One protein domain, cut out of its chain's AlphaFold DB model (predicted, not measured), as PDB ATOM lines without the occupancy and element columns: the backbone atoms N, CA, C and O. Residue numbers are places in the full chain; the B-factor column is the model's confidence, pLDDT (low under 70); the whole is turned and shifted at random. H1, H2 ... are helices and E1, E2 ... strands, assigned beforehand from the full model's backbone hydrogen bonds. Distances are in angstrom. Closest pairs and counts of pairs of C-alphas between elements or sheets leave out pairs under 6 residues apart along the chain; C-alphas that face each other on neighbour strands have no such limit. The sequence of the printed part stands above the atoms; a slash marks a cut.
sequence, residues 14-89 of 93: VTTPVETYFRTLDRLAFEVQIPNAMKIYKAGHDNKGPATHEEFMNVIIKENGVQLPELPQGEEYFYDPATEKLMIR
ATOM      1  N   VAL A  14     540.880 466.203 355.552       64.75
ATOM      2  CA  VAL A  14     539.561 465.941 356.133       64.75
ATOM      3  C   VAL A  14     538.702 467.184 355.942       64.75
ATOM      4  O   VAL A  14     539.062 468.291 356.347       64.75
ATOM      5  N   THR A  15     537.541 466.990 355.321       64.50
ATOM      6  CA  THR A  15     536.520 468.030 355.206       64.50
ATOM      7  C   THR A  15     535.498 467.812 356.306       64.50
ATOM      8  O   THR A  15     534.821 466.779 356.354       64.50
ATOM      9  N   THR A  16     535.380 468.782 357.205       67.62
ATOM     10  CA  THR A  16     534.361 468.758 358.255       67.62
ATOM     11  C   THR A  16     533.363 469.892 358.057       67.62
ATOM     12  O   THR A  16     533.731 470.974 357.596       67.62
ATOM     13  N   PRO A  17     532.075 469.679 358.380       68.88
ATOM     14  CA  PRO A  17     531.123 470.777 358.415       68.88
ATOM     15  C   PRO A  17     531.572 471.788 359.470       68.88
ATOM     16  O   PRO A  17     531.880 471.391 360.598       68.88
ATOM     17  N   VAL A  18     531.521 473.081 359.140       68.25
ATOM     18  CA  VAL A  18     531.842 474.173 360.077       68.25
ATOM     19  C   VAL A  18     531.046 474.035 361.388       68.25
ATOM     20  O   VAL A  18     531.576 474.220 362.478       68.25
ATOM     21  N   GLU A  19     529.796 473.566 361.292       62.50
ATOM     22  CA  GLU A  19     528.876 473.321 362.411       62.50
ATOM     23  C   GLU A  19     529.413 472.293 363.423       62.50
ATOM     24  O   GLU A  19     529.046 472.311 364.599       62.50
ATOM     25  N   THR A  20     530.274 471.370 362.978       60.69
ATOM     26  CA  THR A  20     530.873 470.334 363.833       60.69
ATOM     27  C   THR A  20     532.099 470.859 364.575       60.69
ATOM     28  O   THR A  20     532.332 470.446 365.712       60.69
ATOM     29  N   TYR A  21     532.846 471.781 363.959       64.00
ATOM     30  CA  TYR A  21     534.040 472.404 364.533       64.00
ATOM     31  C   TYR A  21     533.671 473.491 365.552       64.00
ATOM     32  O   TYR A  21     534.167 473.511 366.675       64.00
ATOM     33  N   PHE A  22     532.691 474.332 365.218       61.69
ATOM     34  CA  PHE A  22     532.277 475.487 366.020       61.69
ATOM     35  C   PHE A  22     531.215 475.171 367.089       61.69
ATOM     36  O   PHE A  22     530.347 475.987 367.402       61.69
ATOM     37  N   ARG A  23     531.282 473.975 367.691       55.72
ATOM     38  CA  ARG A  23     530.285 473.448 368.647       55.72
ATOM     39  C   ARG A  23     530.081 474.278 369.919       55.72
ATOM     40  O   ARG A  23     529.081 474.055 370.599       55.72
ATOM     41  N   THR A  24     530.994 475.182 370.261       53.09
ATOM     42  CA  THR A  24     531.067 475.731 371.623       53.09
ATOM     43  C   THR A  24     530.426 477.116 371.768       53.09
ATOM     44  O   THR A  24     529.844 477.364 372.819       53.09
ATOM     45  N   LEU A  25     530.452 477.991 370.749       49.34
ATOM     46  CA  LEU A  25     529.833 479.334 370.811       49.34
ATOM     47  C   LEU A  25     529.308 479.846 369.450       49.34
ATOM     48  O   LEU A  25     528.212 480.397 369.393       49.34
ATOM     49  N   ASP A  26     530.015 479.600 368.344       58.22
ATOM     50  CA  ASP A  26     529.653 480.147 367.020       58.22
ATOM     51  C   ASP A  26     528.595 479.340 366.248       58.22
ATOM     52  O   ASP A  26     528.111 479.782 365.207       58.22
ATOM     53  N   ARG A  27     528.158 478.181 366.761       64.81
ATOM     54  CA  ARG A  27     527.115 477.342 366.138       64.81
ATOM     55  C   ARG A  27     525.830 478.117 365.817       64.81
ATOM     56  O   ARG A  27     525.204 477.853 364.799       64.81
ATOM     57  N   LEU A  28     525.470 479.109 366.634       60.84
ATOM     58  CA  LEU A  28     524.315 479.988 366.407       60.84
ATOM     59  C   LEU A  28     524.435 480.812 365.116       60.84
ATOM     60  O   LEU A  28     523.437 481.021 364.429       60.84
ATOM     61  N   ALA A  29     525.639 481.254 364.752       63.88
ATOM     62  CA  ALA A  29     525.862 481.955 363.492       63.88
ATOM     63  C   ALA A  29     525.564 481.042 362.294       63.88
ATOM     64  O   ALA A  29     524.856 481.417 361.363       63.88
ATOM     65  N   PHE A  30     526.001 479.789 362.363       68.38
ATOM     66  CA  PHE A  30     525.829 478.845 361.265       68.38
ATOM     67  C   PHE A  30     524.429 478.214 361.213       68.38
ATOM     68  O   PHE A  30     523.847 478.114 360.141       68.38
ATOM     69  N   GLU A  31     523.836 477.842 362.347       67.81
ATOM     70  CA  GLU A  31     522.510 477.205 362.387       67.81
ATOM     71  C   GLU A  31     521.341 478.189 362.371       67.81
ATOM     72  O   GLU A  31     520.226 477.794 362.036       67.81
ATOM     73  N   VAL A  32     521.555 479.452 362.750       71.12
ATOM     74  CA  VAL A  32     520.489 480.466 362.782       71.12
ATOM     75  C   VAL A  32     520.761 481.580 361.786       71.12
ATOM     76  O   VAL A  32     519.868 481.901 361.001       71.12
ATOM     77  N   GLN A  33     521.969 482.155 361.763       71.88
ATOM     78  CA  GLN A  33     522.232 483.283 360.862       71.88
ATOM     79  C   GLN A  33     522.318 482.846 359.396       71.88
ATOM     80  O   GLN A  33     521.723 483.535 358.581       71.88
ATOM     81  N   ILE A  34     522.917 481.699 359.038       74.81
ATOM     82  CA  ILE A  34     522.907 481.220 357.635       74.81
ATOM     83  C   ILE A  34     521.489 480.991 357.102       74.81
ATOM     84  O   ILE A  34     521.163 481.576 356.071       74.81
ATOM     85  N   PRO A  35     520.613 480.187 357.739       76.12
ATOM     86  CA  PRO A  35     519.271 479.985 357.202       76.12
ATOM     87  C   PRO A  35     518.439 481.270 357.212       76.12
ATOM     88  O   PRO A  35     517.602 481.450 356.327       76.12
ATOM     89  N   ASN A  36     518.661 482.180 358.166       77.44
ATOM     90  CA  ASN A  36     518.007 483.486 358.153       77.44
ATOM     91  C   ASN A  36     518.512 484.363 356.996       77.44
ATOM     92  O   ASN A  36     517.715 484.906 356.238       77.44
ATOM     93  N   ALA A  37     519.823 484.420 356.794       76.88
ATOM     94  CA  ALA A  37     520.458 485.137 355.700       76.88
ATOM     95  C   ALA A  37     520.053 484.575 354.335       76.88
ATOM     96  O   ALA A  37     519.752 485.334 353.420       76.88
ATOM     97  N   MET A  38     519.943 483.251 354.210       76.94
ATOM     98  CA  MET A  38     519.400 482.605 353.021       76.94
ATOM     99  C   MET A  38     517.946 482.972 352.797       76.94
ATOM    100  O   MET A  38     517.580 483.199 351.654       76.94
ATOM    101  N   LYS A  39     517.111 483.064 353.839       79.44
ATOM    102  CA  LYS A  39     515.732 483.553 353.684       79.44
ATOM    103  C   LYS A  39     515.700 484.991 353.174       79.44
ATOM    104  O   LYS A  39     514.903 485.274 352.285       79.44
ATOM    105  N   ILE A  40     516.562 485.869 353.690       80.44
ATOM    106  CA  ILE A  40     516.660 487.260 353.226       80.44
ATOM    107  C   ILE A  40     517.147 487.315 351.772       80.44
ATOM    108  O   ILE A  40     516.527 487.983 350.949       80.44
ATOM    109  N   TYR A  41     518.176 486.545 351.416       78.12
ATOM    110  CA  TYR A  41     518.673 486.471 350.042       78.12
ATOM    111  C   TYR A  41     517.628 485.908 349.077       78.12
ATOM    112  O   TYR A  41     517.306 486.525 348.067       78.12
ATOM    113  N   LYS A  42     517.013 484.775 349.434       79.56
ATOM    114  CA  LYS A  42     515.921 484.142 348.686       79.56
ATOM    115  C   LYS A  42     514.740 485.103 348.508       79.56
ATOM    116  O   LYS A  42     514.094 485.064 347.467       79.56
ATOM    117  N   ALA A  43     514.470 485.992 349.463       81.81
ATOM    118  CA  ALA A  43     513.438 487.018 349.308       81.81
ATOM    119  C   ALA A  43     513.794 488.081 348.248       81.81
ATOM    120  O   ALA A  43     512.892 488.577 347.578       81.81
ATOM    121  N   GLY A  44     515.078 488.406 348.070       77.12
ATOM    122  CA  GLY A  44     515.558 489.356 347.058       77.12
ATOM    123  C   GLY A  44     515.910 488.743 345.696       77.12
ATOM    124  O   GLY A  44     516.041 489.480 344.725       77.12
ATOM    125  N   HIS A  45     516.057 487.416 345.613       76.19
ATOM    126  CA  HIS A  45     516.623 486.715 344.453       76.19
ATOM    127  C   HIS A  45     515.733 485.558 343.952       76.19
ATOM    128  O   HIS A  45     516.213 484.457 343.686       76.19
ATOM    129  N   ASP A  46     514.415 485.767 343.842       77.88
ATOM    130  CA  ASP A  46     513.466 484.772 343.289       77.88
ATOM    131  C   ASP A  46     513.524 483.391 343.979       77.88
ATOM    132  O   ASP A  46     513.439 482.329 343.362       77.88
ATOM    133  N   ASN A  47     513.699 483.391 345.298       73.06
ATOM    134  CA  ASN A  47     513.880 482.196 346.120       73.06
ATOM    135  C   ASN A  47     515.130 481.352 345.805       73.06
ATOM    136  O   ASN A  47     515.234 480.206 346.248       73.06
ATOM    137  N   LYS A  48     516.111 481.917 345.095       73.12
ATOM    138  CA  LYS A  48     517.378 481.248 344.787       73.12
ATOM    139  C   LYS A  48     518.405 481.492 345.886       73.12
ATOM    140  O   LYS A  48     518.549 482.601 346.387       73.12
ATOM    141  N   GLY A  49     519.081 480.420 346.291       73.12
ATOM    142  CA  GLY A  49     520.238 480.486 347.182       73.12
ATOM    143  C   GLY A  49     521.510 480.886 346.424       73.12
ATOM    144  O   GLY A  49     521.528 480.816 345.193       73.12
ATOM    145  N   PRO A  50     522.569 481.300 347.140       73.62
ATOM    146  CA  PRO A  50     523.845 481.647 346.526       73.62
ATOM    147  C   PRO A  50     524.472 480.425 345.850       73.62
ATOM    148  O   PRO A  50     524.640 479.366 346.467       73.62
ATOM    149  N   ALA A  51     524.835 480.584 344.578       75.19
ATOM    150  CA  ALA A  51     525.356 479.494 343.751       75.19
ATOM    151  C   ALA A  51     526.853 479.224 343.973       75.19
ATOM    152  O   ALA A  51     527.349 478.153 343.620       75.19
ATOM    153  N   THR A  52     527.585 480.186 344.542       77.56
ATOM    154  CA  THR A  52     529.044 480.125 344.691       77.56
ATOM    155  C   THR A  52     529.506 480.557 346.079       77.56
ATOM    156  O   THR A  52     528.796 481.249 346.810       77.56
ATOM    157  N   HIS A  53     530.727 480.146 346.437       75.50
ATOM    158  CA  HIS A  53     531.368 480.513 347.701       75.50
ATOM    159  C   HIS A  53     531.532 482.023 347.865       75.50
ATOM    160  O   HIS A  53     531.255 482.553 348.939       75.50
ATOM    161  N   GLU A  54     531.943 482.716 346.804       77.44
ATOM    162  CA  GLU A  54     532.113 484.169 346.829       77.44
ATOM    163  C   GLU A  54     530.785 484.881 347.070       77.44
ATOM    164  O   GLU A  54     530.720 485.808 347.872       77.44
ATOM    165  N   GLU A  55     529.713 484.420 346.428       77.56
ATOM    166  CA  GLU A  55     528.375 484.983 346.605       77.56
ATOM    167  C   GLU A  55     527.850 484.720 348.019       77.56
ATOM    168  O   GLU A  55     527.308 485.617 348.662       77.56
ATOM    169  N   PHE A  56     528.115 483.530 348.561       80.19
ATOM    170  CA  PHE A  56     527.840 483.228 349.958       80.19
ATOM    171  C   PHE A  56     528.615 484.166 350.901       80.19
ATOM    172  O   PHE A  56     528.029 484.774 351.792       80.19
ATOM    173  N   MET A  57     529.917 484.365 350.698       78.50
ATOM    174  CA  MET A  57     530.692 485.299 351.520       78.50
ATOM    175  C   MET A  57     530.231 486.759 351.364       78.50
ATOM    176  O   MET A  57     530.151 487.493 352.343       78.50
ATOM    177  N   ASN A  58     529.895 487.226 350.167       79.31
ATOM    178  CA  ASN A  58     529.492 488.624 350.002       79.31
ATOM    179  C   ASN A  58     528.078 488.885 350.537       79.31
ATOM    180  O   ASN A  58     527.847 489.878 351.219       79.31
ATOM    181  N   VAL A  59     527.138 487.985 350.269       76.75
ATOM    182  CA  VAL A  59     525.729 488.216 350.590       76.75
ATOM    183  C   VAL A  59     525.371 487.663 351.970       76.75
ATOM    184  O   VAL A  59     524.778 488.340 352.807       76.75
ATOM    185  N   ILE A  60     525.766 486.428 352.265       77.50
ATOM    186  CA  ILE A  60     525.435 485.802 353.547       77.50
ATOM    187  C   ILE A  60     526.358 486.314 354.647       77.50
ATOM    188  O   ILE A  60     525.873 486.680 355.707       77.50
ATOM    189  N   ILE A  61     527.670 486.400 354.419       77.50
ATOM    190  CA  ILE A  61     528.591 486.861 355.469       77.50
ATOM    191  C   ILE A  61     528.563 488.388 355.592       77.50
ATOM    192  O   ILE A  61     528.328 488.918 356.677       77.50
ATOM    193  N   LYS A  62     528.739 489.113 354.484       77.19
ATOM    194  CA  LYS A  62     528.851 490.579 354.504       77.19
ATOM    195  C   LYS A  62     527.512 491.301 354.679       77.19
ATOM    196  O   LYS A  62     527.429 492.152 355.560       77.19
ATOM    197  N   GLU A  63     526.471 490.987 353.899       74.25
ATOM    198  CA  GLU A  63     525.191 491.719 354.021       74.25
ATOM    199  C   GLU A  63     524.407 491.369 355.288       74.25
ATOM    200  O   GLU A  63     523.717 492.230 355.829       74.25
ATOM    201  N   ASN A  64     524.525 490.141 355.804       69.25
ATOM    202  CA  ASN A  64     523.871 489.772 357.067       69.25
ATOM    203  C   ASN A  64     524.762 489.983 358.300       69.25
ATOM    204  O   ASN A  64     524.305 489.762 359.420       69.25
ATOM    205  N   GLY A  65     526.012 490.423 358.120       68.94
ATOM    206  CA  GLY A  65     526.939 490.677 359.224       68.94
ATOM    207  C   GLY A  65     527.319 489.418 360.007       68.94
ATOM    208  O   GLY A  65     527.613 489.503 361.202       68.94
ATOM    209  N   VAL A  66     527.301 488.253 359.354       72.69
ATOM    210  CA  VAL A  66     527.754 487.006 359.971       72.69
ATOM    211  C   VAL A  66     529.260 487.115 360.144       72.69
ATOM    212  O   VAL A  66     530.000 487.270 359.179       72.69
ATOM    213  N   GLN A  67     529.736 487.053 361.380       66.06
ATOM    214  CA  GLN A  67     531.168 487.024 361.641       66.06
ATOM    215  C   GLN A  67     531.645 485.585 361.500       66.06
ATOM    216  O   GLN A  67     531.237 484.713 362.265       66.06
ATOM    217  N   LEU A  68     532.481 485.342 360.491       70.94
ATOM    218  CA  LEU A  68     533.209 484.087 360.403       70.94
ATOM    219  C   LEU A  68     534.353 484.130 361.421       70.94
ATOM    220  O   LEU A  68     535.183 485.038 361.340       70.94
ATOM    221  N   PRO A  69     534.419 483.177 362.357       68.50
ATOM    222  CA  PRO A  69     535.579 483.035 363.224       68.50
ATOM    223  C   PRO A  69     536.845 482.744 362.406       68.50
ATOM    224  O   PRO A  69     536.789 482.176 361.316       68.50
ATOM    225  N   GLU A  70     538.009 483.136 362.910       66.50
ATOM    226  CA  GLU A  70     539.274 482.798 362.257       66.50
ATOM    227  C   GLU A  70     539.566 481.304 362.427       66.50
ATOM    228  O   GLU A  70     539.459 480.754 363.527       66.50
ATOM    229  N   LEU A  71     539.922 480.642 361.328       68.00
ATOM    230  CA  LEU A  71     540.333 479.246 361.369       68.00
ATOM    231  C   LEU A  71     541.796 479.131 361.833       68.00
ATOM    232  O   LEU A  71     542.626 479.956 361.432       68.00
ATOM    233  N   PRO A  72     542.159 478.124 362.647       65.25
ATOM    234  CA  PRO A  72     543.555 477.837 362.955       65.25
ATOM    235  C   PRO A  72     544.410 477.574 361.700       65.25
ATOM    236  O   PRO A  72     543.930 477.152 360.649       65.25
ATOM    237  N   GLN A  73     545.718 477.844 361.809       56.06
ATOM    238  CA  GLN A  73     546.643 477.799 360.669       56.06
ATOM    239  C   GLN A  73     546.632 476.443 359.948       56.06
ATOM    240  O   GLN A  73     546.952 475.410 360.538       56.06
ATOM    241  N   GLY A  74     546.341 476.491 358.646       64.62
ATOM    242  CA  GLY A  74     546.265 475.332 357.754       64.62
ATOM    243  C   GLY A  74     544.841 474.946 357.362       64.62
ATOM    244  O   GLY A  74     544.675 474.086 356.508       64.62
ATOM    245  N   GLU A  75     543.827 475.572 357.950       74.25
ATOM    246  CA  GLU A  75     542.428 475.315 357.631       74.25
ATOM    247  C   GLU A  75     541.862 476.364 356.667       74.25
ATOM    248  O   GLU A  75     542.155 477.555 356.776       74.25
ATOM    249  N   GLU A  76     541.016 475.927 355.733       75.62
ATOM    250  CA  GLU A  76     540.398 476.791 354.727       75.62
ATOM    251  C   GLU A  76     538.875 476.653 354.729       75.62
ATOM    252  O   GLU A  76     538.323 475.547 354.763       75.62
ATOM    253  N   TYR A  77     538.187 477.792 354.639       75.69
ATOM    254  CA  TYR A  77     536.745 477.819 354.447       75.69
ATOM    255  C   TYR A  77     536.383 477.414 353.023       75.69
ATOM    256  O   TYR A  77     536.874 477.975 352.048       75.69
ATOM    257  N   PHE A  78     535.460 476.469 352.907       77.75
ATOM    258  CA  PHE A  78     534.946 475.979 351.640       77.75
ATOM    259  C   PHE A  78     533.421 475.960 351.685       77.75
ATOM    260  O   PHE A  78     532.833 475.207 352.449       77.75
ATOM    261  N   TYR A  79     532.755 476.784 350.880       79.31
ATOM    262  CA  TYR A  79     531.296 476.715 350.773       79.31
ATOM    263  C   TYR A  79     530.877 475.621 349.796       79.31
ATOM    264  O   TYR A  79     531.370 475.565 348.667       79.31
ATOM    265  N   ASP A  80     529.930 474.796 350.226       77.62
ATOM    266  CA  ASP A  80     529.309 473.772 349.407       77.62
ATOM    267  C   ASP A  80     527.896 474.236 348.980       77.62
ATOM    268  O   ASP A  80     526.991 474.312 349.818       77.62
ATOM    269  N   PRO A  81     527.680 474.554 347.687       71.69
ATOM    270  CA  PRO A  81     526.388 475.025 347.187       71.69
ATOM    271  C   PRO A  81     525.316 473.929 347.125       71.69
ATOM    272  O   PRO A  81     524.135 474.251 347.041       71.69
ATOM    273  N   ALA A  82     525.694 472.646 347.159       69.31
ATOM    274  CA  ALA A  82     524.739 471.539 347.127       69.31
ATOM    275  C   ALA A  82     524.072 471.331 348.491       69.31
ATOM    276  O   ALA A  82     522.900 470.967 348.571       69.31
ATOM    277  N   THR A  83     524.823 471.569 349.563       68.06
ATOM    278  CA  THR A  83     524.340 471.486 350.944       68.06
ATOM    279  C   THR A  83     524.016 472.846 351.549       68.06
ATOM    280  O   THR A  83     523.504 472.881 352.666       68.06
ATOM    281  N   GLU A  84     524.276 473.942 350.820       70.56
ATOM    282  CA  GLU A  84     524.037 475.320 351.266       70.56
ATOM    283  C   GLU A  84     524.786 475.636 352.580       70.56
ATOM    284  O   GLU A  84     524.350 476.440 353.406       70.56
ATOM    285  N   LYS A  85     525.934 474.980 352.792       72.31
ATOM    286  CA  LYS A  85     526.673 474.987 354.060       72.31
ATOM    287  C   LYS A  85     528.133 475.345 353.864       72.31
ATOM    288  O   LYS A  85     528.764 475.001 352.867       72.31
ATOM    289  N   LEU A  86     528.688 476.004 354.875       76.31
ATOM    290  CA  LEU A  86     530.121 476.223 354.957       76.31
ATOM    291  C   LEU A  86     530.798 474.968 355.531       76.31
ATOM    292  O   LEU A  86     530.380 474.399 356.541       76.31
ATOM    293  N   MET A  87     531.858 474.536 354.878       77.69
ATOM    294  CA  MET A  87     532.729 473.448 355.287       77.69
ATOM    295  C   MET A  87     534.114 474.006 355.592       77.69
ATOM    296  O   MET A  87     534.494 475.074 355.117       77.69
ATOM    297  N   ILE A  88     534.870 473.270 356.393       76.81
ATOM    298  CA  ILE A  88     536.274 473.542 356.667       76.81
ATOM    299  C   ILE A  88     537.066 472.394 356.065       76.81
ATOM    300  O   ILE A  88     536.783 471.222 356.339       76.81
ATOM    301  N   ARG A  89     538.056 472.729 355.246       74.81
ATOM    302  CA  ARG A  89     539.082 471.786 354.809       74.81
ATOM    303  C   ARG A  89     540.278 471.954 355.725       74.81
ATOM    304  O   ARG A  89     540.810 473.054 355.813       74.81
TER     305      ARG A  89
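AT A GLANCE: This is residues 14 to 89 of the 93 residues of an uncharacterized protein of Planctomycetes bacterium (UniProt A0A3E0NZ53). A small, twisted sheet of three strands, E1, E3 and E2, has two helices beyond it that meet about at right angles: H3 packs on E2 with its residues 53 to 57, and the long H2 only grazes the sheet before running on away from it. The short H1 follows E1 directly, and a long link, residues 64 to 75, leads from H3 back to the sheet. The printed part has 76 residues with three named helices and three named strands, in the order E1 H1 H2 H3 E2 E3; the sheet is antiparallel and the class is mixed, helices and strands. The whole is compact, with a radius of gyration of the C-alphas of 12.0 A, yet elongated, spanning 37 by 22 by 18 A.

HOW THE PARTS SIT: The inner strand E3, residues 85 to 89, and the edge strand E2, residues 76 to 80, form an antiparallel hairpin at 144 degrees, with N 87 and O 78 at 2.7 A and N 78 and O 87 at 2.8 A, within hydrogen-bond range. The other edge strand, E1, residues 14 to 17, is antiparallel to E3 at 154 degrees, with N 88 and O 16 at 2.8 A. The sheet is strongly twisted, but only just, its C-alphas lying up to 4.1 A off the best plane. H1, residues 18 to 21, is on the sheet but over none of its strands; its closest C-alphas to E3 are those of Val 18 and Met 87, 4.9 A. H3, residues 53 to 63, is on the sheet over E3 and E2 and runs across the strands, at 78 degrees to E2 on the local plane; the closest C-alphas of H3 and E2 are those of His 53 and Tyr 79, 4.9 A. H2, residues 27 to 44, only grazes the sheet with residues 30 to 35. With residues 34 to 41 alone it touches H3, about perpendicular at 88 degrees, the closest C-alphas being those of Ala 37 and Ile 60, 5.5 A. With residues 27 to 31 alone it touches H1, closest at the C-alphas of Glu 19 and Arg 27, 5.8 A. H1 and H3 are apart. In H3 every O i to N i+4 pair is within hydrogen-bond range, in H2 12 of 14, and H1 is too short for such a pair.

IN THESE COORDINATES: E1, residues 14 to 17, is 10.0 A long and begins at C-alpha 14, (539.561, 465.941, 356.133). H1, residues 18 to 21, is 5.3 A long. H2, residues 27 to 44, is 25.3 A long and ends at C-alpha 44, (515.558, 489.356, 347.058); it has a kink of 29 degrees near residue 34. H3, residues 53 to 63, is 14.3 A long. E2, residues 76 to 80, is 12.7 A long, and E3, residues 85 to 89, is 12.8 A long and ends at C-alpha 89, (539.082, 471.786, 354.809).

THE WHOLE: The two C-alphas farthest apart are those of Asp 46 and Gln 73, 38.1 A. The printed part has no cut, and its long link is H3 to E2. The mean pLDDT of the printed part is 71.5, and 29 residues are under 70, among them residues 14 to 31 and 69 to 74.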